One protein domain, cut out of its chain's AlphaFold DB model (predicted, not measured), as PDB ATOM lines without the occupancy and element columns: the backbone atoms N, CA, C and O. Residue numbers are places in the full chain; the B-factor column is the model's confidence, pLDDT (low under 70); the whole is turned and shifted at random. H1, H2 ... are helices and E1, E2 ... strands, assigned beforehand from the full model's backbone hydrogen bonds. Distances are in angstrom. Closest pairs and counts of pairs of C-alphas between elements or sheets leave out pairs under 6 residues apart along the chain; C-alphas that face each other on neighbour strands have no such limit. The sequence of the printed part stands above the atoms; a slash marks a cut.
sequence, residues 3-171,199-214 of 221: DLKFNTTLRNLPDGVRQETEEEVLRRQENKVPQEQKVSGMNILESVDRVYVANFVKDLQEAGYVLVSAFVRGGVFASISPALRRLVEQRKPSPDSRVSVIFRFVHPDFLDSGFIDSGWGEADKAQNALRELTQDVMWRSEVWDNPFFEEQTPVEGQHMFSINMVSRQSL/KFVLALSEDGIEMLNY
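Overview. This is residues 3 to 171 and 199 to 214 of the 221 residues of an uncharacterized protein of Candidatus Spechtbacteria bacterium RIFCSPLOWO2_02_FULL_38_8 (UniProt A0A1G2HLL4). One twisted sheet of eight strands is curled like part of a barrel and folded so that its end hairpin, E7 and E8, faces the other leaf, with E2 as the hinge. H5 packs on E3 and H2 on E7, on the same face of the sheet; H3 sticks out at the end of a loop between E3 and E4. The 185 printed residues hold five named helices and eight named strands, E1 H1 E2 H2 E3 H3 E4 H4 H5 E5 E6 E7 E8 along the chain; the class is mixed, helices and strands. The sheet is mixed, in the order E3 E4 E1 E6 E5 E2 E7 E8. The whole is compact and rounded, with a radius of gyration of the C-alphas of 17.0 A and spans of 48 by 41 by 37 A.

Along the chain. Find C-alpha 3 at (35.680, -51.185, -9.478), where E1, residues 3 to 9, begins. Read on to H1, residues 22 to 30, E2, residues 42 to 52, which bends by 95 degrees at residue 49, and H2, residues 54 to 62. Next come E3, residues 66 to 74, H3, residues 82 to 89, E4, residues 98 to 106, 26.2 A long, H4, residues 113 to 118, and H5, residues 123 to 134, 16.1 A long. E5, residues 137 to 150, runs 34.5 A and E6, residues 153 to 170, runs 40.4 A; E7 is residues 200 to 205, and E8, residues 208 to 213, ends at C-alpha 213, (53.276, -37.588, -6.427).

Arrangement. Start at E1, parallel to E6 with N 5 and O 163 at 2.9 A, and antiparallel to E4 with N 6 and O 101 at 2.8 A. E4 is antiparallel to E3, N 73 and O 100 at 2.8 A. The hairpin E5 and E6 has N 144 and O 162 at 2.9 A; E5 is antiparallel to E2, N 48 and O 141 at 2.9 A. E2 is parallel to E7, N 52 and O 200 at 2.9 A, and the hairpin E7 and E8 has N 203 and O 210 at 3.0 A. H2 and H5 are on the sheet; the closest C-alphas of H2 and E7 are Phe 56 and Ala 203, 5.3 A, and of H5 and E3 Ala 126 and Ala 70, 6.1 A. H1, H3 and H4 are not on it. In the five helices every O i to N i+4 pair is within hydrogen-bond range.

Size, cuts and confidence. The C-alphas farthest apart are Ala 83 and Asn 213, 48.9 A. Residues 172 to 198 are not printed; C-alphas 171 and 199 are 11.8 A apart across the cut. The links E1 to H1 and H1 to E2 are long. Mean pLDDT of the printed part is 82.4; look for values under 70 at residues 33 to 40, 75 to 92, 113 to 114 and 116 to 119.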
ATOM      1  N   ASP A   3      36.818 -52.065  -9.200       95.00
ATOM      2  CA  ASP A   3      35.680 -51.185  -9.478       95.00
ATOM      3  C   ASP A   3      36.122 -49.717  -9.360       95.00
ATOM      4  O   ASP A   3      36.510 -49.257  -8.284       95.00
ATOM      5  N   LEU A   4      36.004 -48.954 -10.450       96.75
ATOM      6  CA  LEU A   4      36.104 -47.493 -10.438       96.75
ATOM      7  C   LEU A   4      34.708 -46.897 -10.266       96.75
ATOM      8  O   LEU A   4      33.858 -47.025 -11.151       96.75
ATOM      9  N   LYS A   5      34.461 -46.229  -9.138       95.88
ATOM     10  CA  LYS A   5      33.151 -45.669  -8.794       95.88
ATOM     11  C   LYS A   5      33.185 -44.147  -8.754       95.88
ATOM     12  O   LYS A   5      33.716 -43.556  -7.820       95.88
ATOM     13  N   PHE A   6      32.509 -43.505  -9.697       95.69
ATOM     14  CA  PHE A   6      32.401 -42.055  -9.805       95.69
ATOM     15  C   PHE A   6      31.104 -41.538  -9.197       95.69
ATOM     16  O   PHE A   6      30.020 -41.760  -9.737       95.69
ATOM     17  N   ASN A   7      31.198 -40.831  -8.071       93.19
ATOM     18  CA  ASN A   7      30.053 -40.160  -7.468       93.19
ATOM     19  C   ASN A   7      29.834 -38.808  -8.151       93.19
ATOM     20  O   ASN A   7      30.667 -37.907  -8.080       93.19
ATOM     21  N   THR A   8      28.698 -38.672  -8.825       90.12
ATOM     22  CA  THR A   8      28.359 -37.498  -9.635       90.12
ATOM     23  C   THR A   8      26.865 -37.184  -9.523       90.12
ATOM     24  O   THR A   8      26.152 -37.754  -8.691       90.12
ATOM     25  N   THR A   9      26.377 -36.243 -10.323       89.12
ATOM     26  CA  THR A   9      24.951 -35.935 -10.470       89.12
ATOM     27  C   THR A   9      24.433 -36.404 -11.825       89.12
ATOM     28  O   THR A   9      25.213 -36.577 -12.759       89.12
ATOM     29  N   LEU A  10      23.114 -36.577 -11.957       86.12
ATOM     30  CA  LEU A  10      22.483 -36.956 -13.231       86.12
ATOM     31  C   LEU A  10      22.810 -35.995 -14.382       86.12
ATOM     32  O   LEU A  10      22.930 -36.429 -15.518       86.12
ATOM     33  N   ARG A  11      22.977 -34.700 -14.092       85.94
ATOM     34  CA  ARG A  11      23.388 -33.689 -15.080       85.94
ATOM     35  C   ARG A  11      24.765 -33.969 -15.688       85.94
ATOM     36  O   ARG A  11      25.012 -33.582 -16.820       85.94
ATOM     37  N   ASN A  12      25.648 -34.599 -14.921       87.19
ATOM     38  CA  ASN A  12      27.041 -34.866 -15.279       87.19
ATOM     39  C   ASN A  12      27.253 -36.357 -15.583       87.19
ATOM     40  O   ASN A  12      28.318 -36.905 -15.283       87.19
ATOM     41  N   LEU A  13      26.205 -37.029 -16.058       88.12
ATOM     42  CA  LEU A  13      26.270 -38.422 -16.457       88.12
ATOM     43  C   LEU A  13      26.877 -38.503 -17.864       88.12
ATOM     44  O   LEU A  13      26.325 -37.867 -18.761       88.12
ATOM     45  N   PRO A  14      27.962 -39.263 -18.067       89.06
ATOM     46  CA  PRO A  14      28.503 -39.453 -19.402       89.06
ATOM     47  C   PRO A  14      27.565 -40.325 -20.242       89.06
ATOM     48  O   PRO A  14      26.910 -41.245 -19.733       89.06
ATOM     49  N   ASP A  15      27.543 -40.062 -21.544       85.50
ATOM     50  CA  ASP A  15      26.841 -40.911 -22.500       85.50
ATOM     51  C   ASP A  15      27.530 -42.276 -22.614       85.50
ATOM     52  O   ASP A  15      28.741 -42.404 -22.453       85.50
ATOM     53  N   GLY A  16      26.766 -43.323 -22.929       82.25
ATOM     54  CA  GLY A  16      27.329 -44.660 -23.151       82.25
ATOM     55  C   GLY A  16      27.437 -45.534 -21.903       82.25
ATOM     56  O   GLY A  16      28.014 -46.615 -21.981       82.25
ATOM     57  N   VAL A  17      26.844 -45.109 -20.782       87.44
ATOM     58  CA  VAL A  17      26.699 -45.939 -19.582       87.44
ATOM     59  C   VAL A  17      25.235 -46.316 -19.378       87.44
ATOM     60  O   VAL A  17      24.360 -45.451 -19.299       87.44
ATOM     61  N   ARG A  18      24.949 -47.617 -19.291       88.19
ATOM     62  CA  ARG A  18      23.583 -48.123 -19.085       88.19
ATOM     63  C   ARG A  18      23.139 -48.008 -17.626       88.19
ATOM     64  O   ARG A  18      23.948 -47.810 -16.724       88.19
ATOM     65  N   GLN A  19      21.848 -48.177 -17.365       85.62
ATOM     66  CA  GLN A  19      21.365 -48.348 -15.992       85.62
ATOM     67  C   GLN A  19      21.671 -49.763 -15.471       85.62
ATOM     68  O   GLN A  19      21.753 -50.715 -16.254       85.62
ATOM     69  N   GLU A  20      21.850 -49.887 -14.150       84.12
ATOM     70  CA  GLU A  20      21.855 -51.185 -13.448       84.12
ATOM     71  C   GLU A  20      20.518 -51.901 -13.736       84.12
ATOM     72  O   GLU A  20      19.453 -51.296 -13.579       84.12
ATOM     73  N   THR A  21      20.559 -53.154 -14.197       82.19
ATOM     74  CA  THR A  21      19.340 -53.917 -14.525       82.19
ATOM     75  C   THR A  21      18.639 -54.402 -13.256       82.19
ATOM     76  O   THR A  21      19.250 -54.501 -12.191       82.19
ATOM     77  N   GLU A  22      17.347 -54.733 -13.341       76.81
ATOM     78  CA  GLU A  22      16.612 -55.286 -12.192       76.81
ATOM     79  C   GLU A  22      17.239 -56.586 -11.676       76.81
ATOM     80  O   GLU A  22      17.379 -56.755 -10.467       76.81
ATOM     81  N   GLU A  23      17.687 -57.457 -12.581       79.50
ATOM     82  CA  GLU A  23      18.392 -58.697 -12.246       79.50
ATOM     83  C   GLU A  23      19.693 -58.425 -11.478       79.50
ATOM     84  O   GLU A  23      19.953 -59.057 -10.455       79.50
ATOM     85  N   GLU A  24      20.484 -57.433 -11.897       81.44
ATOM     86  CA  GLU A  24      21.698 -57.020 -11.183       81.44
ATOM     87  C   GLU A  24      21.381 -56.434  -9.802       81.44
ATOM     88  O   GLU A  24      22.107 -56.685  -8.833       81.44
ATOM     89  N   VAL A  25      20.284 -55.675  -9.686       80.88
ATOM     90  CA  VAL A  25      19.811 -55.161  -8.395       80.88
ATOM     91  C   VAL A  25      19.431 -56.309  -7.463       80.88
ATOM     92  O   VAL A  25      19.850 -56.287  -6.302       80.88
ATOM     93  N   LEU A  26      18.659 -57.285  -7.946       77.12
ATOM     94  CA  LEU A  26      18.226 -58.449  -7.170       77.12
ATOM     95  C   LEU A  26      19.426 -59.294  -6.747       77.12
ATOM     96  O   LEU A  26      19.641 -59.463  -5.547       77.12
ATOM     97  N   ARG A  27      20.295 -59.677  -7.691       77.69
ATOM     98  CA  ARG A  27      21.523 -60.436  -7.410       77.69
ATOM     99  C   ARG A  27      22.390 -59.734  -6.369       77.69
ATOM    100  O   ARG A  27      22.909 -60.371  -5.458       77.69
ATOM    101  N   ARG A  28      22.553 -58.410  -6.458       80.06
ATOM    102  CA  ARG A  28      23.304 -57.636  -5.456       80.06
ATOM    103  C   ARG A  28      22.633 -57.651  -4.084       80.06
ATOM    104  O   ARG A  28      23.340 -57.611  -3.084       80.06
ATOM    105  N   GLN A  29      21.304 -57.611  -4.022       75.94
ATOM    106  CA  GLN A  29      20.561 -57.659  -2.762       75.94
ATOM    107  C   GLN A  29      20.636 -59.039  -2.110       75.94
ATOM    108  O   GLN A  29      20.857 -59.105  -0.905       75.94
ATOM    109  N   GLU A  30      20.518 -60.101  -2.900       75.19
ATOM    110  CA  GLU A  30      20.642 -61.493  -2.460       75.19
ATOM    111  C   GLU A  30      22.060 -61.816  -1.985       75.19
ATOM    112  O   GLU A  30      22.234 -62.501  -0.985       75.19
ATOM    113  N   ASN A  31      23.081 -61.249  -2.634       70.88
ATOM    114  CA  ASN A  31      24.482 -61.400  -2.233       70.88
ATOM    115  C   ASN A  31      24.926 -60.414  -1.139       70.88
ATOM    116  O   ASN A  31      26.119 -60.303  -0.850       70.88
ATOM    117  N   LYS A  32      24.004 -59.663  -0.516       72.06
ATOM    118  CA  LYS A  32      24.369 -58.850   0.648       72.06
ATOM    119  C   LYS A  32      24.697 -59.771   1.817       72.06
ATOM    120  O   LYS A  32      23.802 -60.361   2.412       72.06
ATOM    121  N   VAL A  33      25.967 -59.787   2.197       67.88
ATOM    122  CA  VAL A  33      26.408 -60.368   3.465       67.88
ATOM    123  C   VAL A  33      25.667 -59.661   4.614       67.88
ATOM    124  O   VAL A  33      25.659 -58.417   4.645       67.88
ATOM    125  N   PRO A  34      25.030 -60.403   5.542       67.12
ATOM    126  CA  PRO A  34      24.405 -59.832   6.729       67.12
ATOM    127  C   PRO A  34      25.374 -58.913   7.472       67.12
ATOM    128  O   PRO A  34      26.567 -59.193   7.561       67.12
ATOM    129  N   GLN A  35      24.874 -57.807   8.023       62.25
ATOM    130  CA  GLN A  35      25.730 -56.774   8.618       62.25
ATOM    131  C   GLN A  35      26.622 -57.308   9.755       62.25
ATOM    132  O   GLN A  35      27.728 -56.813   9.941       62.25
ATOM    133  N   GLU A  36      26.162 -58.344  10.452       62.06
ATOM    134  CA  GLU A  36      26.862 -59.045  11.536       62.06
ATOM    135  C   GLU A  36      28.024 -59.930  11.048       62.06
ATOM    136  O   GLU A  36      28.958 -60.186  11.796       62.06
ATOM    137  N   GLN A  37      27.980 -60.376   9.790       59.59
ATOM    138  CA  GLN A  37      28.998 -61.225   9.150       59.59
ATOM    139  C   GLN A  37      29.895 -60.428   8.199       59.59
ATOM    140  O   GLN A  37      30.774 -60.973   7.531       59.59
ATOM    141  N   LYS A  38      29.648 -59.122   8.095       63.44
ATOM    142  CA  LYS A  38      30.314 -58.262   7.135       63.44
ATOM    143  C   LYS A  38      31.751 -58.022   7.585       63.44
ATOM    144  O   LYS A  38      32.004 -57.185   8.447       63.44
ATOM    145  N   VAL A  39      32.695 -58.710   6.953       61.66
ATOM    146  CA  VAL A  39      34.103 -58.317   7.015       61.66
ATOM    147  C   VAL A  39      34.217 -56.967   6.308       61.66
ATOM    148  O   VAL A  39      33.888 -56.841   5.126       61.66
ATOM    149  N   SER A  40      34.582 -55.918   7.045       65.25
ATOM    150  CA  SER A  40      34.819 -54.603   6.452       65.25
ATOM    151  C   SER A  40      36.085 -54.662   5.611       65.25
ATOM    152  O   SER A  40      37.117 -55.107   6.110       65.25
ATOM    153  N   GLY A  41      36.011 -54.196   4.363       73.81
ATOM    154  CA  GLY A  41      37.205 -53.995   3.552       73.81
ATOM    155  C   GLY A  41      38.209 -53.086   4.260       73.81
ATOM    156  O   GLY A  41      37.833 -52.238   5.076       73.81
ATOM    157  N   MET A  42      39.485 -53.279   3.959       84.75
ATOM    158  CA  MET A  42      40.570 -52.463   4.474       84.75
ATOM    159  C   MET A  42      40.682 -51.196   3.629       84.75
ATOM    160  O   MET A  42      40.767 -51.261   2.403       84.75
ATOM    161  N   ASN A  43      40.672 -50.033   4.274       85.25
ATOM    162  CA  ASN A  43      40.988 -48.790   3.583       85.25
ATOM    163  C   ASN A  43      42.507 -48.727   3.384       85.25
ATOM    164  O   ASN A  43      43.244 -48.663   4.366       85.25
ATOM    165  N   ILE A  44      42.957 -48.794   2.133       88.31
ATOM    166  CA  ILE A  44      44.383 -48.748   1.780       88.31
ATOM    167  C   ILE A  44      44.822 -47.305   1.536       88.31
ATOM    168  O   ILE A  44      45.935 -46.928   1.890       88.31
ATOM    169  N   LEU A  45      43.940 -46.479   0.965       85.38
ATOM    170  CA  LEU A  45      44.206 -45.063   0.730       85.38
ATOM    171  C   LEU A  45      43.044 -44.237   1.270       85.38
ATOM    172  O   LEU A  45      41.964 -44.191   0.669       85.38
ATOM    173  N   GLU A  46      43.297 -43.567   2.399       86.19
ATOM    174  CA  GLU A  46      42.380 -42.588   2.982       86.19
ATOM    175  C   GLU A  46      42.020 -41.483   1.978       86.19
ATOM    176  O   GLU A  46      42.680 -41.299   0.962       86.19
ATOM    177  N   SER A  47      40.948 -40.739   2.250       90.81
ATOM    178  CA  SER A  47      40.396 -39.752   1.314       90.81
ATOM    179  C   SER A  47      41.427 -38.678   0.930       90.81
ATOM    180  O   SER A  47      41.724 -37.782   1.721       90.81
ATOM    181  N   VAL A  48      41.950 -38.744  -0.300       92.62
ATOM    182  CA  VAL A  48      42.986 -37.829  -0.814       92.62
ATOM    183  C   VAL A  48      42.417 -36.925  -1.901       92.62
ATOM    184  O   VAL A  48      41.798 -37.398  -2.850       92.62
ATOM    185  N   ASP A  49      42.657 -35.617  -1.785       93.81
ATOM    186  CA  ASP A  49      42.280 -34.597  -2.772       93.81
ATOM    187  C   ASP A  49      43.306 -34.432  -3.906       93.81
ATOM    188  O   ASP A  49      44.504 -34.645  -3.724       93.81
ATOM    189  N   ARG A  50      42.846 -33.903  -5.051       93.44
ATOM    190  CA  ARG A  50      43.672 -33.559  -6.230       93.44
ATOM    191  C   ARG A  50      44.378 -34.775  -6.847       93.44
ATOM    192  O   ARG A  50      45.535 -34.675  -7.260       93.44
ATOM    193  N   VAL A  51      43.669 -35.899  -6.927       94.69
ATOM    194  CA  VAL A  51      44.132 -37.146  -7.548       94.69
ATOM    195  C   VAL A  51      43.746 -37.165  -9.026       94.69
ATOM    196  O   VAL A  51      42.582 -36.960  -9.372       94.69
ATOM    197  N   TYR A  52      44.709 -37.422  -9.905       93.62
ATOM    198  CA  TYR A  52      44.481 -37.627 -11.335       93.62
ATOM    199  C   TYR A  52      44.489 -39.121 -11.675       93.62
ATOM    200  O   TYR A  52      45.403 -39.844 -11.287       93.62
ATOM    201  N   VAL A  53      43.459 -39.585 -12.390       92.81
ATOM    202  CA  VAL A  53      43.151 -41.027 -12.528       92.81
ATOM    203  C   VAL A  53      43.224 -41.516 -13.977       92.81
ATOM    204  O   VAL A  53      43.215 -42.717 -14.217       92.81
ATOM    205  N   ALA A  54      43.332 -40.623 -14.967       92.06
ATOM    206  CA  ALA A  54      43.357 -41.049 -16.370       92.06
ATOM    207  C   ALA A  54      44.532 -41.996 -16.680       92.06
ATOM    208  O   ALA A  54      44.354 -42.946 -17.436       92.06
ATOM    209  N   ASN A  55      45.699 -41.771 -16.064       89.12
ATOM    210  CA  ASN A  55      46.863 -42.649 -16.224       89.12
ATOM    211  C   ASN A  55      46.597 -44.036 -15.640       89.12
ATOM    212  O   ASN A  55      46.808 -45.020 -16.325       89.12
ATOM    213  N   PHE A  56      46.013 -44.105 -14.445       92.94
ATOM    214  CA  PHE A  56      45.666 -45.377 -13.821       92.94
ATOM    215  C   PHE A  56      44.776 -46.253 -14.714       92.94
ATOM    216  O   PHE A  56      44.973 -47.457 -14.799       92.94
ATOM    217  N   VAL A  57      43.810 -45.659 -15.427       93.00
ATOM    218  CA  VAL A  57      42.977 -46.405 -16.389       93.00
ATOM    219  C   VAL A  57      43.818 -47.018 -17.509       93.00
ATOM    220  O   VAL A  57      43.547 -48.143 -17.921       93.00
ATOM    221  N   LYS A  58      44.827 -46.290 -17.994       89.50
ATOM    222  CA  LYS A  58      45.774 -46.794 -18.991       89.50
ATOM    223  C   LYS A  58      46.624 -47.924 -18.398       89.50
ATOM    224  O   LYS A  58      46.712 -48.978 -19.019       89.50
ATOM    225  N   ASP A  59      47.143 -47.745 -17.186       91.12
ATOM    226  CA  ASP A  59      47.960 -48.746 -16.488       91.12
ATOM    227  C   ASP A  59      47.185 -50.061 -16.291       91.12
ATOM    228  O   ASP A  59      47.725 -51.141 -16.513       91.12
ATOM    229  N   LEU A  60      45.887 -49.989 -15.959       92.44
ATOM    230  CA  LEU A  60      45.015 -51.168 -15.884       92.44
ATOM    231  C   LEU A  60      44.971 -51.934 -17.210       92.44
ATOM    232  O   LEU A  60      45.087 -53.158 -17.220       92.44
ATOM    233  N   GLN A  61      44.784 -51.222 -18.322       89.38
ATOM    234  CA  GLN A  61      44.700 -51.827 -19.651       89.38
ATOM    235  C   GLN A  61      46.039 -52.441 -20.076       89.38
ATOM    236  O   GLN A  61      46.056 -53.537 -20.633       89.38
ATOM    237  N   GLU A  62      47.155 -51.766 -19.791       90.25
ATOM    238  CA  GLU A  62      48.508 -52.264 -20.072       90.25
ATOM    239  C   GLU A  62      48.860 -53.487 -19.215       90.25
ATOM    240  O   GLU A  62      49.487 -54.421 -19.709       90.25
ATOM    241  N   ALA A  63      48.372 -53.536 -17.972       89.88
ATOM    242  CA  ALA A  63      48.450 -54.704 -17.098       89.88
ATOM    243  C   ALA A  63      47.452 -55.822 -17.468       89.88
ATOM    244  O   ALA A  63      47.321 -56.804 -16.744       89.88
ATOM    245  N   GLY A  64      46.726 -55.684 -18.582       89.44
ATOM    246  CA  GLY A  64      45.845 -56.719 -19.120       89.44
ATOM    247  C   GLY A  64      44.442 -56.761 -18.515       89.44
ATOM    248  O   GLY A  64      43.654 -57.620 -18.904       89.44
ATOM    249  N   TYR A  65      44.073 -55.847 -17.612       91.69
ATOM    250  CA  TYR A  65      42.706 -55.794 -17.092       91.69
ATOM    251  C   TYR A  65      41.709 -55.412 -18.187       91.69
ATOM    252  O   TYR A  65      41.877 -54.436 -18.921       91.69
ATOM    253  N   VAL A  66      40.594 -56.138 -18.229       91.56
ATOM    254  CA  VAL A  66      39.526 -55.946 -19.211       91.56
ATOM    255  C   VAL A  66      38.351 -55.225 -18.561       91.56
ATOM    256  O   VAL A  66      37.879 -55.621 -17.495       91.56
ATOM    257  N   LEU A  67      37.849 -54.170 -19.211       92.31
ATOM    258  CA  LEU A  67      36.588 -53.524 -18.839       92.31
ATOM    259  C   LEU A  67      35.421 -54.444 -19.221       92.31
ATOM    260  O   LEU A  67      35.149 -54.633 -20.405       92.31
ATOM    261  N   VAL A  68      34.723 -54.988 -18.226       91.06
ATOM    262  CA  VAL A  68      33.657 -55.987 -18.439       91.06
ATOM    263  C   VAL A  68      32.249 -55.444 -18.233       91.06
ATOM    264  O   VAL A  68      31.270 -56.092 -18.595       91.06
ATOM    265  N   SER A  69      32.121 -54.279 -17.599       91.31
ATOM    266  CA  SER A  69      30.824 -53.658 -17.347       91.31
ATOM    267  C   SER A  69      30.976 -52.178 -17.023       91.31
ATOM    268  O   SER A  69      31.923 -51.774 -16.344       91.31
ATOM    269  N   ALA A  70      30.005 -51.379 -17.461       93.94
ATOM    270  CA  ALA A  70      29.824 -50.005 -17.023       93.94
ATOM    271  C   ALA A  70      28.339 -49.724 -16.801       93.94
ATOM    272  O   ALA A  70      27.519 -49.961 -17.690       93.94
ATOM    273  N   PHE A  71      27.979 -49.212 -15.626       92.44
ATOM    274  CA  PHE A  71      26.582 -48.944 -15.300       92.44
ATOM    275  C   PHE A  71      26.408 -47.798 -14.301       92.44
ATOM    276  O   PHE A  71      27.301 -47.446 -13.528       92.44
ATOM    277  N   VAL A  72      25.212 -47.219 -14.303       90.75
ATOM    278  CA  VAL A  72      24.790 -46.157 -13.392       90.75
ATOM    279  C   VAL A  72      23.936 -46.744 -12.281       90.75
ATOM    280  O   VAL A  72      22.937 -47.423 -12.527       90.75
ATOM    281  N   ARG A  73      24.290 -46.407 -11.043       87.94
ATOM    282  CA  ARG A  73      23.548 -46.733  -9.829       87.94
ATOM    283  C   ARG A  73      22.974 -45.461  -9.206       87.94
ATOM    284  O   ARG A  73      23.704 -44.541  -8.841       87.94
ATOM    285  N   GLY A  74      21.654 -45.414  -9.043       73.50
ATOM    286  CA  GLY A  74      20.961 -44.288  -8.412       73.50
ATOM    287  C   GLY A  74      21.276 -44.151  -6.916       73.50
ATOM    288  O   GLY A  74      21.211 -45.128  -6.172       73.50
ATOM    289  N   GLY A  75      21.568 -42.929  -6.457       55.28
ATOM    290  CA  GLY A  75      22.002 -42.634  -5.085       55.28
ATOM    291  C   GLY A  75      20.904 -42.526  -4.021       55.28
ATOM    292  O   GLY A  75      21.204 -42.105  -2.910       55.28
ATOM    293  N   VAL A  76      19.646 -42.881  -4.309       46.44
ATOM    294  CA  VAL A  76      18.537 -42.718  -3.338       46.44
ATOM    295  C   VAL A  76      17.660 -43.969  -3.176       46.44
ATOM    296  O   VAL A  76      16.865 -44.041  -2.252       46.44
ATOM    297  N   PHE A  77      17.822 -45.024  -3.976       45.44
ATOM    298  CA  PHE A  77      16.796 -46.083  -4.044       45.44
ATOM    299  C   PHE A  77      17.141 -47.388  -3.320       45.44
ATOM    300  O   PHE A  77      16.335 -48.314  -3.301       45.44
ATOM    301  N   ALA A  78      18.316 -47.479  -2.694       39.06
ATOM    302  CA  ALA A  78      18.790 -48.727  -2.093       39.06
ATOM    303  C   ALA A  78      18.223 -49.027  -0.688       39.06
ATOM    304  O   ALA A  78      18.459 -50.126  -0.185       39.06
ATOM    305  N   SER A  79      17.501 -48.089  -0.062       40.03
ATOM    306  CA  SER A  79      16.912 -48.256   1.282       40.03
ATOM    307  C   SER A  79      15.423 -47.906   1.360       40.03
ATOM    308  O   SER A  79      14.882 -47.754   2.452       40.03
ATOM    309  N   ILE A  80      14.763 -47.717   0.218       46.53
ATOM    310  CA  ILE A  80      13.357 -47.330   0.175       46.53
ATOM    311  C   ILE A  80      12.511 -48.599   0.040       46.53
ATOM    312  O   ILE A  80      12.817 -49.457  -0.787       46.53
ATOM    313  N   SER A  81      11.444 -48.723   0.836       49.00
ATOM    314  CA  SER A  81      10.496 -49.830   0.682       49.00
ATOM    315  C   SER A  81       9.952 -49.876  -0.759       49.00
ATOM    316  O   SER A  81       9.779 -48.822  -1.381       49.00
ATOM    317  N   PRO A  82       9.628 -51.061  -1.311       53.94
ATOM    318  CA  PRO A  82       9.109 -51.188  -2.679       53.94
ATOM    319  C   PRO A  82       7.911 -50.268  -2.987       53.94
ATOM    320  O   PRO A  82       7.760 -49.790  -4.110       53.94
ATOM    321  N   ALA A  83       7.088 -49.959  -1.981       55.09
ATOM    322  CA  ALA A  83       5.948 -49.051  -2.100       55.09
ATOM    323  C   ALA A  83       6.354 -47.574  -2.279       55.09
ATOM    324  O   ALA A  83       5.794 -46.877  -3.125       55.09
ATOM    325  N   LEU A  84       7.346 -47.093  -1.523       50.94
ATOM    326  CA  LEU A  84       7.875 -45.734  -1.678       50.94
ATOM    327  C   LEU A  84       8.741 -45.607  -2.941       50.94
ATOM    328  O   LEU A  84       8.760 -44.544  -3.554       50.94
ATOM    329  N   ARG A  85       9.396 -46.692  -3.374       54.81
ATOM    330  CA  ARG A  85      10.139 -46.736  -4.638       54.81
ATOM    331  C   ARG A  85       9.229 -46.397  -5.825       54.81
ATOM    332  O   ARG A  85       9.561 -45.491  -6.575       54.81
ATOM    333  N   ARG A  86       8.026 -46.984  -5.894       54.88
ATOM    334  CA  ARG A  86       7.013 -46.663  -6.922       54.88
ATOM    335  C   ARG A  86       6.526 -45.208  -6.876       54.88
ATOM    336  O   ARG A  86       6.304 -44.605  -7.919       54.88
ATOM    337  N   LEU A  87       6.369 -44.629  -5.685       51.91
ATOM    338  CA  LEU A  87       5.962 -43.225  -5.503       51.91
ATOM    339  C   LEU A  87       7.055 -42.228  -5.920       51.91
ATOM    340  O   LEU A  87       6.749 -41.144  -6.415       51.91
ATOM    341  N   VAL A  88       8.326 -42.583  -5.720       52.00
ATOM    342  CA  VAL A  88       9.469 -41.741  -6.096       52.00
ATOM    343  C   VAL A  88       9.857 -41.950  -7.563       52.00
ATOM    344  O   VAL A  88      10.195 -40.973  -8.214       52.00
ATOM    345  N   GLU A  89       9.721 -43.156  -8.124       54.69
ATOM    346  CA  GLU A  89       9.886 -43.432  -9.566       54.69
ATOM    347  C   GLU A  89       8.858 -42.673 -10.426       54.69
ATOM    348  O   GLU A  89       9.157 -42.281 -11.552       54.69
ATOM    349  N   GLN A  90       7.672 -42.375  -9.879       55.09
ATOM    350  CA  GLN A  90       6.686 -41.489 -10.517       55.09
ATOM    351  C   GLN A  90       7.134 -40.018 -10.586       55.09
ATOM    352  O   GLN A  90       6.597 -39.247 -11.385       55.09
ATOM    353  N   ARG A  91       8.117 -39.598  -9.778       59.78
ATOM    354  CA  ARG A  91       8.735 -38.273  -9.877       59.78
ATOM    355  C   ARG A  91      10.002 -38.385 -10.717       59.78
ATOM    356  O   ARG A  91      10.954 -39.053 -10.329       59.78
ATOM    357  N   LYS A  92      10.045 -37.677 -11.852       64.44
ATOM    358  CA  LYS A  92      11.283 -37.550 -12.635       64.44
ATOM    359  C   LYS A  92      12.410 -37.062 -11.711       64.44
ATOM    360  O   LYS A  92      12.225 -36.032 -11.055       64.44
ATOM    361  N   PRO A  93      13.545 -37.777 -11.621       72.12
ATOM    362  CA  PRO A  93      14.626 -37.377 -10.735       72.12
ATOM    363  C   PRO A  93      15.197 -36.024 -11.179       72.12
ATOM    364  O   PRO A  93      15.322 -35.748 -12.373       72.12
ATOM    365  N   SER A  94      15.527 -35.165 -10.210       80.06
ATOM    366  CA  SER A  94      16.165 -33.869 -10.478       80.06
ATOM    367  C   SER A  94      17.523 -34.069 -11.171       80.06
ATOM    368  O   SER A  94      18.234 -35.000 -10.783       80.06
ATOM    369  N   PRO A  95      17.950 -33.183 -12.092       81.88
ATOM    370  CA  PRO A  95      19.309 -33.184 -12.645       81.88
ATOM    371  C   PRO A  95      20.421 -33.179 -11.582       81.88
ATOM    372  O   PRO A  95      21.521 -33.663 -11.833       81.88
ATOM    373  N   ASP A  96      20.134 -32.673 -10.380       84.56
ATOM    374  CA  ASP A  96      21.098 -32.589  -9.276       84.56
ATOM    375  C   ASP A  96      21.070 -33.820  -8.351       84.56
ATOM    376  O   ASP A  96      21.793 -33.886  -7.356       84.56
ATOM    377  N   SER A  97      20.249 -34.823  -8.678       84.19
ATOM    378  CA  SER A  97      20.215 -36.103  -7.965       84.19
ATOM    379  C   SER A  97      21.574 -36.792  -8.049       84.19
ATOM    380  O   SER A  97      22.132 -36.941  -9.139       84.19
ATOM    381  N   ARG A  98      22.090 -37.247  -6.902       87.25
ATOM    382  CA  ARG A  98      23.359 -37.980  -6.831       87.25
ATOM    383  C   ARG A  98      23.224 -39.388  -7.397       87.25
ATOM    384  O   ARG A  98      22.258 -40.098  -7.106       87.25
ATOM    385  N   VAL A  99      24.235 -39.803  -8.143       89.12
ATOM    386  CA  VAL A  99      24.381 -41.142  -8.718       89.12
ATOM    387  C   VAL A  99      25.827 -41.606  -8.609       89.12
ATOM    388  O   VAL A  99      26.743 -40.798  -8.453       89.12
ATOM    389  N   SER A 100      26.028 -42.914  -8.693       91.94
ATOM    390  CA  SER A 100      27.346 -43.521  -8.833       91.94
ATOM    391  C   SER A 100      27.450 -44.167 -10.208       91.94
ATOM    392  O   SER A 100      26.638 -45.028 -10.534       91.94
ATOM    393  N   VAL A 101      28.441 -43.775 -10.995       94.38
ATOM    394  CA  VAL A 101      28.799 -44.448 -12.249       94.38
ATOM    395  C   VAL A 101      29.909 -45.439 -11.932       94.38
ATOM    396  O   VAL A 101      30.890 -45.060 -11.298       94.38
ATOM    397  N   ILE A 102      29.738 -46.704 -12.292       95.12
ATOM    398  CA  ILE A 102      30.658 -47.787 -11.935       95.12
ATOM    399  C   ILE A 102      31.224 -48.385 -13.215       95.12
ATOM    400  O   ILE A 102      30.453 -48.749 -14.100       95.12
ATOM    401  N   PHE A 103      32.547 -48.511 -13.280       95.94
ATOM    402  CA  PHE A 103      33.275 -49.245 -14.314       95.94
ATOM    403  C   PHE A 103      34.009 -50.405 -13.655       95.94
ATOM    404  O   PHE A 103      34.764 -50.192 -12.705       95.94
ATOM    405  N   ARG A 104      33.777 -51.618 -14.150       93.81
ATOM    406  CA  ARG A 104      34.328 -52.845 -13.580       93.81
ATOM    407  C   ARG A 104      35.398 -53.431 -14.479       93.81
ATOM    408  O   ARG A 104      35.127 -53.772 -15.629       93.81
ATOM    409  N   PHE A 105      36.573 -53.614 -13.904       93.75
ATOM    410  CA  PHE A 105      37.736 -54.216 -14.526       93.75
ATOM    411  C   PHE A 105      38.036 -55.573 -13.897       93.75
ATOM    412  O   PHE A 105      38.044 -55.728 -12.670       93.75
ATOM    413  N   VAL A 106      38.307 -56.566 -14.736       91.12
ATOM    414  CA  VAL A 106      38.624 -57.933 -14.313       91.12
ATOM    415  C   VAL A 106      39.909 -58.378 -14.999       91.12
ATOM    416  O   VAL A 106      40.121 -58.079 -16.172       91.12
ATOM    417  N   HIS A 107      40.781 -59.050 -14.249       88.62
ATOM    418  CA  HIS A 107      41.995 -59.633 -14.809       88.62
ATOM    419  C   HIS A 107      41.629 -60.901 -15.609       88.62
ATOM    420  O   HIS A 107      40.766 -61.649 -15.139       88.62
ATOM    421  N   PRO A 108      42.247 -61.165 -16.775       83.56
ATOM    422  CA  PRO A 108      41.878 -62.274 -17.657       83.56
ATOM    423  C   PRO A 108      41.876 -63.649 -16.988       83.56
ATOM    424  O   PRO A 108      41.039 -64.474 -17.330       83.56
ATOM    425  N   ASP A 109      42.732 -63.863 -15.987       84.38
ATOM    426  CA  ASP A 109      42.790 -65.112 -15.208       84.38
ATOM    427  C   ASP A 109      41.467 -65.479 -14.514       84.38
ATOM    428  O   ASP A 109      41.273 -66.624 -14.114       84.38
ATOM    429  N   PHE A 110      40.554 -64.516 -14.363       81.00
ATOM    430  CA  PHE A 110      39.237 -64.699 -13.749       81.00
ATOM    431  C   PHE A 110      38.087 -64.572 -14.759       81.00
ATOM    432  O   PHE A 110      36.935 -64.402 -14.356       81.00
ATOM    433  N   LEU A 111      38.383 -64.592 -16.062       79.50
ATOM    434  CA  LEU A 111      37.386 -64.539 -17.128       79.50
ATOM    435  C   LEU A 111      37.236 -65.900 -17.800       79.50
ATOM    436  O   LEU A 111      38.218 -66.574 -18.105       79.50
ATOM    437  N   ASP A 112      35.991 -66.266 -18.102       75.31
ATOM    438  CA  ASP A 112      35.715 -67.411 -18.961       75.31
ATOM    439  C   ASP A 112      36.307 -67.175 -20.357       75.31
ATOM    440  O   ASP A 112      36.174 -66.089 -20.931       75.31
ATOM    441  N   SER A 113      36.906 -68.211 -20.952       69.75
ATOM    442  CA  SER A 113      37.561 -68.118 -22.268       69.75
ATOM    443  C   SER A 113      36.624 -67.591 -23.362       69.75
ATOM    444  O   SER A 113      37.032 -66.800 -24.206       69.75
ATOM    445  N   GLY A 114      35.337 -67.948 -23.296       68.56
ATOM    446  CA  GLY A 114      34.323 -67.459 -24.232       68.56
ATOM    447  C   GLY A 114      34.075 -65.948 -24.160       68.56
ATOM    448  O   GLY A 114      33.700 -65.359 -25.169       68.56
ATOM    449  N   PHE A 115      34.316 -65.308 -23.009       73.19
ATOM    450  CA  PHE A 115      34.193 -63.856 -22.854       73.19
ATOM    451  C   PHE A 115      35.366 -63.117 -23.508       73.19
ATOM    452  O   PHE A 115      35.170 -62.072 -24.130       73.19
ATOM    453  N   ILE A 116      36.576 -63.671 -23.390       66.88
ATOM    454  CA  ILE A 116      37.786 -63.123 -24.019       66.88
ATOM    455  C   ILE A 116      37.623 -63.123 -25.545       66.88
ATOM    456  O   ILE A 116      37.933 -62.125 -26.195       66.88
ATOM    457  N   ASP A 117      37.051 -64.197 -26.095       60.09
ATOM    458  CA  ASP A 117      36.863 -64.361 -27.538       60.09
ATOM    459  C   ASP A 117      35.697 -63.532 -28.107       60.09
ATOM    460  O   ASP A 117      35.761 -63.073 -29.248       60.09
ATOM    461  N   SER A 118      34.616 -63.327 -27.340       65.19
ATOM    462  CA  SER A 118      33.447 -62.558 -27.799       65.19
ATOM    463  C   SER A 118      33.555 -61.055 -27.542       65.19
ATOM    464  O   SER A 118      32.837 -60.270 -28.167       65.19
ATOM    465  N   GLY A 119      34.411 -60.654 -26.599       63.97
ATOM    466  CA  GLY A 119      34.505 -59.287 -26.100       63.97
ATOM    467  C   GLY A 119      33.209 -58.784 -25.449       63.97
ATOM    468  O   GLY A 119      32.194 -59.480 -25.361       63.97
ATOM    469  N   TRP A 120      33.239 -57.528 -24.996       77.44
ATOM    470  CA  TRP A 120      32.065 -56.832 -24.470       77.44
ATOM    471  C   TRP A 120      31.552 -55.806 -25.490       77.44
ATOM    472  O   TRP A 120      32.206 -54.800 -25.758       77.44
ATOM    473  N   GLY A 121      30.363 -56.043 -26.057       73.50
ATOM    474  CA  GLY A 121      29.825 -55.271 -27.191       73.50
ATOM    475  C   GLY A 121      29.552 -53.776 -26.944       73.50
ATOM    476  O   GLY A 121      29.306 -53.041 -27.897       73.50
ATOM    477  N   GLU A 122      29.603 -53.306 -25.693       81.06
ATOM    478  CA  GLU A 122      29.453 -51.885 -25.328       81.06
ATOM    479  C   GLU A 122      30.776 -51.225 -24.886       81.06
ATOM    480  O   GLU A 122      30.772 -50.069 -24.452       81.06
ATOM    481  N   ALA A 123      31.909 -51.926 -25.030       83.44
ATOM    482  CA  ALA A 123      33.212 -51.488 -24.533       83.44
ATOM    483  C   ALA A 123      33.619 -50.097 -25.027       83.44
ATOM    484  O   ALA A 123      34.001 -49.266 -24.209       83.44
ATOM    485  N   ASP A 124      33.476 -49.795 -26.318       87.88
ATOM    486  CA  ASP A 124      33.917 -48.507 -26.874       87.88
ATOM    487  C   ASP A 124      33.145 -47.318 -26.286       87.88
ATOM    488  O   ASP A 124      33.725 -46.287 -25.930       87.88
ATOM    489  N   LYS A 125      31.821 -47.458 -26.140       91.12
ATOM    490  CA  LYS A 125      30.969 -46.409 -25.557       91.12
ATOM    491  C   LYS A 125      31.331 -46.178 -24.095       91.12
ATOM    492  O   LYS A 125      31.497 -45.037 -23.674       91.12
ATOM    493  N   ALA A 126      31.518 -47.257 -23.346       92.69
ATOM    494  CA  ALA A 126      31.915 -47.185 -21.953       92.69
ATOM    495  C   ALA A 126      33.341 -46.647 -21.766       92.69
ATOM    496  O   ALA A 126      33.586 -45.880 -20.840       92.69
ATOM    497  N   GLN A 127      34.283 -46.978 -22.649       92.50
ATOM    498  CA  GLN A 127      35.629 -46.405 -22.617       92.50
ATOM    499  C   GLN A 127      35.602 -44.895 -22.864       92.50
ATOM    500  O   GLN A 127      36.316 -44.152 -22.189       92.50
ATOM    501  N   ASN A 128      34.758 -44.421 -23.781       93.25
ATOM    502  CA  ASN A 128      34.559 -42.987 -23.991       93.25
ATOM    503  C   ASN A 128      33.939 -42.314 -22.757       93.25
ATOM    504  O   ASN A 128      34.417 -41.261 -22.338       93.25
ATOM    505  N   ALA A 129      32.956 -42.953 -22.120       94.38
ATOM    506  CA  ALA A 129      32.366 -42.465 -20.877       94.38
ATOM    507  C   ALA A 129      33.387 -42.381 -19.727       94.38
ATOM    508  O   ALA A 129      33.445 -41.395 -18.989       94.38
ATOM    509  N   LEU A 130      34.227 -43.410 -19.585       95.62
ATOM    510  CA  LEU A 130      35.299 -43.447 -18.593       95.62
ATOM    511  C   LEU A 130      36.326 -42.344 -18.857       95.62
ATOM    512  O   LEU A 130      36.770 -41.665 -17.929       95.62
ATOM    513  N   ARG A 131      36.671 -42.131 -20.128       93.88
ATOM    514  CA  ARG A 131      37.562 -41.061 -20.570       93.88
ATOM    515  C   ARG A 131      37.009 -39.686 -20.199       93.88
ATOM    516  O   ARG A 131      37.746 -38.886 -19.639       93.88
ATOM    517  N   GLU A 132      35.722 -39.428 -20.416       92.50
ATOM    518  CA  GLU A 132      35.075 -38.160 -20.040       92.50
ATOM    519  C   GLU A 132      35.144 -37.883 -18.526       92.50
ATOM    520  O   GLU A 132      35.340 -36.747 -18.088       92.50
ATOM    521  N   LEU A 133      35.001 -38.928 -17.706       94.31
ATOM    522  CA  LEU A 133      35.050 -38.803 -16.248       94.31
ATOM    523  C   LEU A 133      36.472 -38.671 -15.689       94.31
ATOM    524  O   LEU A 133      36.634 -38.208 -14.557       94.31
ATOM    525  N   THR A 134      37.494 -39.063 -16.448       94.12
ATOM    526  CA  THR A 134      38.886 -39.124 -15.973       94.12
ATOM    527  C   THR A 134      39.804 -38.084 -16.608       94.12
ATOM    528  O   THR A 134      40.738 -37.626 -15.949       94.12
ATOM    529  N   GLN A 135      39.554 -37.674 -17.852       90.56
ATOM    530  CA  GLN A 135      40.345 -36.655 -18.538       90.56
ATOM    531  C   GLN A 135      40.046 -35.256 -18.008       90.56
ATOM    532  O   GLN A 135      38.914 -34.941 -17.658       90.56
ATOM    533  N   ASP A 136      41.076 -34.404 -17.979       88.88
ATOM    534  CA  ASP A 136      40.981 -32.989 -17.590       88.88
ATOM    535  C   ASP A 136      40.289 -32.735 -16.239       88.88
ATOM    536  O   ASP A 136      39.709 -31.675 -16.002       88.88
ATOM    537  N   VAL A 137      40.335 -33.708 -15.333       92.25
ATOM    538  CA  VAL A 137      39.637 -33.671 -14.051       92.25
ATOM    539  C   VAL A 137      40.537 -34.268 -12.982       92.25
ATOM    540  O   VAL A 137      41.202 -35.277 -13.198       92.25
ATOM    541  N   MET A 138      40.513 -33.668 -11.800       94.12
ATOM    542  CA  MET A 138      41.051 -34.261 -10.585       94.12
ATOM    543  C   MET A 138      39.920 -34.599  -9.618       94.12
ATOM    544  O   MET A 138      38.901 -33.903  -9.537       94.12
ATOM    545  N   TRP A 139      40.114 -35.680  -8.880       95.88
ATOM    546  CA  TRP A 139      39.139 -36.226  -7.957       95.88
ATOM    547  C   TRP A 139      39.665 -36.220  -6.527       95.88
ATOM    548  O   TRP A 139      40.872 -36.200  -6.278       95.88
ATOM    549  N   ARG A 140      38.731 -36.255  -5.577       95.81
ATOM    550  CA  ARG A 140      38.986 -36.844  -4.265       95.81
ATOM    551  C   ARG A 140      38.806 -38.350  -4.379       95.81
ATOM    552  O   ARG A 140      37.726 -38.765  -4.802       95.81
ATOM    553  N   SER A 141      39.818 -39.131  -4.021       94.44
ATOM    554  CA  SER A 141      39.809 -40.589  -4.167       94.44
ATOM    555  C   SER A 141      39.980 -41.300  -2.829       94.44
ATOM    556  O   SER A 141      40.720 -40.832  -1.970       94.44
ATOM    557  N   GLU A 142      39.332 -42.454  -2.695       94.44
ATOM    558  CA  GLU A 142      39.507 -43.421  -1.603       94.44
ATOM    559  C   GLU A 142      39.676 -44.815  -2.205       94.44
ATOM    560  O   GLU A 142      38.962 -45.151  -3.156       94.44
ATOM    561  N   VAL A 143      40.569 -45.636  -1.650       93.12
ATOM    562  CA  VAL A 143      40.805 -47.002  -2.146       93.12
ATOM    563  C   VAL A 143      40.580 -48.016  -1.047       93.12
ATOM    564  O   VAL A 143      41.205 -47.969   0.007       93.12
ATOM    565  N   TRP A 144      39.691 -48.959  -1.330       92.19
ATOM    566  CA  TRP A 144      39.309 -50.023  -0.417       92.19
ATOM    567  C   TRP A 144      39.673 -51.371  -1.009       92.19
ATOM    568  O   TRP A 144      39.234 -51.682  -2.114       92.19
ATOM    569  N   ASP A 145      40.392 -52.186  -0.255       90.31
ATOM    570  CA  ASP A 145      40.556 -53.607  -0.531       90.31
ATOM    571  C   ASP A 145      39.463 -54.389   0.188       90.31
ATOM    572  O   ASP A 145      39.374 -54.398   1.417       90.31
ATOM    573  N   ASN A 146      38.574 -54.992  -0.593       87.81
ATOM    574  CA  ASN A 146      37.443 -55.735  -0.072       87.81
ATOM    575  C   ASN A 146      37.624 -57.223  -0.362       87.81
ATOM    576  O   ASN A 146      37.931 -57.567  -1.507       87.81
ATOM    577  N   PRO A 147      37.316 -58.108   0.600       84.12
ATOM    578  CA  PRO A 147      37.155 -59.516   0.280       84.12
ATOM    579  C   PRO A 147      36.074 -59.675  -0.795       84.12
ATOM    580  O   PRO A 147      35.035 -59.001  -0.759       84.12
ATOM    581  N   PHE A 148      36.331 -60.537  -1.775       82.94
ATOM    582  CA  PHE A 148      35.343 -60.886  -2.785       82.94
ATOM    583  C   PHE A 148      34.383 -61.938  -2.224       82.94
ATOM    584  O   PHE A 148      34.813 -62.870  -1.551       82.94
ATOM    585  N   PHE A 149      33.085 -61.785  -2.492       78.81
ATOM    586  CA  PHE A 149      32.059 -62.722  -2.038       78.81
ATOM    587  C   PHE A 149      31.275 -63.274  -3.220       78.81
ATOM    588  O   PHE A 149      30.836 -62.514  -4.089       78.81
ATOM    589  N   GLU A 150      31.009 -64.570  -3.172       76.62
ATOM    590  CA  GLU A 150      30.082 -65.276  -4.044       76.62
ATOM    591  C   GLU A 150      29.083 -66.027  -3.163       76.62
ATOM    592  O   GLU A 150      29.473 -66.673  -2.193       76.62
ATOM    593  N   GLU A 151      27.783 -65.855  -3.419       80.25
ATOM    594  CA  GLU A 151      26.713 -66.469  -2.614       80.25
ATOM    595  C   GLU A 151      26.872 -66.209  -1.102       80.25
ATOM    596  O   GLU A 151      26.701 -67.089  -0.262       80.25
ATOM    597  N   GLN A 152      27.230 -64.967  -0.750       76.56
ATOM    598  CA  GLN A 152      27.507 -64.509   0.625       76.56
ATOM    599  C   GLN A 152      28.723 -65.166   1.308       76.56
ATOM    600  O   GLN A 152      28.998 -64.865   2.470       76.56
ATOM    601  N   THR A 153      29.493 -65.990   0.599       80.25
ATOM    602  CA  THR A 153      30.702 -66.646   1.111       80.25
ATOM    603  C   THR A 153      31.946 -65.941   0.567       80.25
ATOM    604  O   THR A 153      32.001 -65.668  -0.634       80.25
ATOM    605  N   PRO A 154      32.940 -65.594   1.409       81.69
ATOM    606  CA  PRO A 154      34.179 -65.012   0.915       81.69
ATOM    607  C   PRO A 154      34.921 -66.046   0.066       81.69
ATOM    608  O   PRO A 154      35.104 -67.189   0.486       81.69
ATOM    609  N   VAL A 155      35.357 -65.640  -1.118       82.44
ATOM    610  CA  VAL A 155      36.167 -66.481  -1.996       82.44
ATOM    611  C   VAL A 155      37.626 -66.298  -1.600       82.44
ATOM    612  O   VAL A 155      38.180 -65.202  -1.707       82.44
ATOM    613  N   GLU A 156      38.243 -67.365  -1.097       81.56
ATOM    614  CA  GLU A 156      39.615 -67.324  -0.590       81.56
ATOM    615  C   GLU A 156      40.603 -66.859  -1.672       81.56
ATOM    616  O   GLU A 156      40.548 -67.294  -2.823       81.56
ATOM    617  N   GLY A 157      41.490 -65.932  -1.303       78.38
ATOM    618  CA  GLY A 157      42.492 -65.360  -2.204       78.38
ATOM    619  C   GLY A 157      41.949 -64.379  -3.249       78.38
ATOM    620  O   GLY A 157      42.740 -63.815  -4.003       78.38
ATOM    621  N   GLN A 158      40.635 -64.128  -3.304       82.44
ATOM    622  CA  GLN A 158      40.054 -63.163  -4.235       82.44
ATOM    623  C   GLN A 158      39.649 -61.864  -3.544       82.44
ATOM    624  O   GLN A 158      38.902 -61.831  -2.567       82.44
ATOM    625  N   HIS A 159      40.122 -60.766  -4.127       84.12
ATOM    626  CA  HIS A 159      39.914 -59.420  -3.618       84.12
ATOM    627  C   HIS A 159      39.325 -58.501  -4.696       84.12
ATOM    628  O   HIS A 159      39.565 -58.636  -5.908       84.12
ATOM    629  N   MET A 160      38.526 -57.543  -4.237       88.12
ATOM    630  CA  MET A 160      37.964 -56.464  -5.035       88.12
ATOM    631  C   MET A 160      38.466 -55.123  -4.508       88.12
ATOM    632  O   MET A 160      38.001 -54.631  -3.474       88.12
ATOM    633  N   PHE A 161      39.318 -54.471  -5.293       91.81
ATOM    634  CA  PHE A 161      39.640 -53.075  -5.051       91.81
ATOM    635  C   PHE A 161      38.470 -52.196  -5.494       91.81
ATOM    636  O   PHE A 161      38.035 -52.245  -6.643       91.81
ATOM    637  N   SER A 162      37.938 -51.394  -4.578       92.50
ATOM    638  CA  SER A 162      36.944 -50.362  -4.871       92.50
ATOM    639  C   SER A 162      37.600 -48.997  -4.760       92.50
ATOM    640  O   SER A 162      37.968 -48.569  -3.666       92.50
ATOM    641  N   ILE A 163      37.722 -48.311  -5.892       95.56
ATOM    642  CA  ILE A 163      38.301 -46.975  -5.978       95.56
ATOM    643  C   ILE A 163      37.151 -45.974  -6.109       95.56
ATOM    644  O   ILE A 163      36.482 -45.882  -7.142       95.56
ATOM    645  N   ASN A 164      36.883 -45.241  -5.034       95.00
ATOM    646  CA  ASN A 164      35.766 -44.312  -4.946       95.00
ATOM    647  C   ASN A 164      36.226 -42.893  -5.284       95.00
ATOM    648  O   ASN A 164      36.941 -42.268  -4.509       95.00
ATOM    649  N   MET A 165      35.726 -42.349  -6.388       95.81
ATOM    650  CA  MET A 165      35.868 -40.941  -6.745       95.81
ATOM    651  C   MET A 165      34.723 -40.145  -6.120       95.81
ATOM    652  O   MET A 165      33.559 -40.250  -6.520       95.81
ATOM    653  N   VAL A 166      35.037 -39.392  -5.070       91.94
ATOM    654  CA  VAL A 166      34.064 -38.774  -4.157       91.94
ATOM    655  C   VAL A 166      33.642 -37.382  -4.615       91.94
ATOM    656  O   VAL A 166      32.453 -37.068  -4.599       91.94
ATOM    657  N   SER A 167      34.594 -36.544  -5.027       89.38
ATOM    658  CA  SER A 167      34.318 -35.177  -5.484       89.38
ATOM    659  C   SER A 167      35.148 -34.808  -6.699       89.38
ATOM    660  O   SER A 167      36.342 -35.093  -6.732       89.38
ATOM    661  N   ARG A 168      34.513 -34.133  -7.659       91.31
ATOM    662  CA  ARG A 168      35.083 -33.754  -8.954       91.31
ATOM    663  C   ARG A 168      35.550 -32.302  -8.955       91.31
ATOM    664  O   ARG A 168      34.790 -31.421  -8.554       91.31
ATOM    665  N   GLN A 169      36.728 -32.037  -9.512       91.75
ATOM    666  CA  GLN A 169      37.174 -30.691  -9.862       91.75
ATOM    667  C   GLN A 169      37.807 -30.695 -11.260       91.75
ATOM    668  O   GLN A 169      38.706 -31.482 -11.538       91.75
ATOM    669  N   SER A 170      37.332 -29.822 -12.149       91.31
ATOM    670  CA  SER A 170      37.908 -29.656 -13.492       91.31
ATOM    671  C   SER A 170      39.330 -29.090 -13.413       91.31
ATOM    672  O   SER A 170      39.599 -28.225 -12.581       91.31
ATOM    673  N   LEU A 171      40.217 -29.533 -14.302       90.62
ATOM    674  CA  LEU A 171      41.540 -28.939 -14.526       90.62
ATOM    675  C   LEU A 171      41.480 -27.704 -15.430       90.62
ATOM    676  O   LEU A 171      42.468 -26.985 -15.553       90.62
ATOM    677  N   LYS A 199      47.928 -33.115  -7.456       92.94
ATOM    678  CA  LYS A 199      49.030 -33.394  -6.522       92.94
ATOM    679  C   LYS A 199      49.493 -34.834  -6.600       92.94
ATOM    680  O   LYS A 199      50.666 -35.097  -6.368       92.94
ATOM    681  N   PHE A 200      48.576 -35.734  -6.935       93.88
ATOM    682  CA  PHE A 200      48.838 -37.159  -6.923       93.88
ATOM    683  C   PHE A 200      48.288 -37.855  -8.163       93.88
ATOM    684  O   PHE A 200      47.381 -37.343  -8.831       93.88
ATOM    685  N   VAL A 201      48.815 -39.044  -8.433       92.56
ATOM    686  CA  VAL A 201      48.241 -40.024  -9.356       92.56
ATOM    687  C   VAL A 201      48.045 -41.356  -8.652       92.56
ATOM    688  O   VAL A 201      48.827 -41.713  -7.772       92.56
ATOM    689  N   LEU A 202      47.014 -42.088  -9.068       91.88
ATOM    690  CA  LEU A 202      46.928 -43.514  -8.771       91.88
ATOM    691  C   LEU A 202      47.823 -44.275  -9.747       91.88
ATOM    692  O   LEU A 202      47.853 -43.933 -10.930       91.88
ATOM    693  N   ALA A 203      48.499 -45.300  -9.246       90.12
ATOM    694  CA  ALA A 203      49.297 -46.221 -10.040       90.12
ATOM    695  C   ALA A 203      49.000 -47.667  -9.633       90.12
ATOM    696  O   ALA A 203      48.567 -47.940  -8.507       90.12
ATOM    697  N   LEU A 204      49.203 -48.581 -10.580       89.50
ATOM    698  CA  LEU A 204      49.196 -50.015 -10.329       89.50
ATOM    699  C   LEU A 204      50.644 -50.494 -10.171       89.50
ATOM    700  O   LEU A 204      51.480 -50.231 -11.032       89.50
ATOM    701  N   SER A 205      50.917 -51.204  -9.084       85.44
ATOM    702  CA  SER A 205      52.209 -51.805  -8.744       85.44
ATOM    703  C   SER A 205      52.063 -53.323  -8.577       85.44
ATOM    704  O   SER A 205      50.943 -53.841  -8.563       85.44
ATOM    705  N   GLU A 206      53.179 -54.040  -8.414       78.44
ATOM    706  CA  GLU A 206      53.169 -55.484  -8.120       78.44
ATOM    707  C   GLU A 206      52.421 -55.808  -6.814       78.44
ATOM    708  O   GLU A 206      51.719 -56.815  -6.739       78.44
ATOM    709  N   ASP A 207      52.510 -54.921  -5.817       77.25
ATOM    710  CA  ASP A 207      51.906 -55.093  -4.490       77.25
ATOM    711  C   ASP A 207      50.450 -54.588  -4.410       77.25
ATOM    712  O   ASP A 207      49.790 -54.726  -3.377       77.25
ATOM    713  N   GLY A 208      49.920 -54.000  -5.490       84.94
ATOM    714  CA  GLY A 208      48.550 -53.488  -5.565       84.94
ATOM    715  C   GLY A 208      48.463 -52.031  -6.020       84.94
ATOM    716  O   GLY A 208      49.187 -51.594  -6.911       84.94
ATOM    717  N   ILE A 209      47.524 -51.273  -5.448       90.38
ATOM    718  CA  ILE A 209      47.258 -49.879  -5.843       90.38
ATOM    719  C   ILE A 209      47.982 -48.925  -4.902       90.38
ATOM    720  O   ILE A 209      47.791 -48.984  -3.687       90.38
ATOM    721  N   GLU A 210      48.729 -47.985  -5.473       90.69
ATOM    722  CA  GLU A 210      49.488 -46.983  -4.728       90.69
ATOM    723  C   GLU A 210      49.177 -45.547  -5.173       90.69
ATOM    724  O   GLU A 210      48.536 -45.297  -6.201       90.69
ATOM    725  N   MET A 211      49.626 -44.587  -4.361       90.50
ATOM    726  CA  MET A 211      49.502 -43.156  -4.621       90.50
ATOM    727  C   MET A 211      50.892 -42.549  -4.799       90.50
ATOM    728  O   MET A 211      51.703 -42.571  -3.874       90.50
ATOM    729  N   LEU A 212      51.140 -41.954  -5.962       90.75
ATOM    730  CA  LEU A 212      52.409 -41.306  -6.292       90.75
ATOM    731  C   LEU A 212      52.233 -39.791  -6.389       90.75
ATOM    732  O   LEU A 212      51.149 -39.304  -6.727       90.75
ATOM    733  N   ASN A 213      53.296 -39.022  -6.137       90.38
ATOM    734  CA  ASN A 213      53.276 -37.588  -6.427       90.38
ATOM    735  C   ASN A 213      53.116 -37.360  -7.935       90.38
ATOM    736  O   ASN A 213      53.718 -38.039  -8.765       90.38
ATOM    737  N   TYR A 214      52.331 -36.350  -8.297       85.12
ATOM    738  CA  TYR A 214      52.057 -36.014  -9.694       85.12
ATOM    739  C   TYR A 214      53.302 -35.522 -10.449       85.12
ATOM    740  O   TYR A 214      53.355 -35.637 -11.675       85.12
TER     741      TYR A 214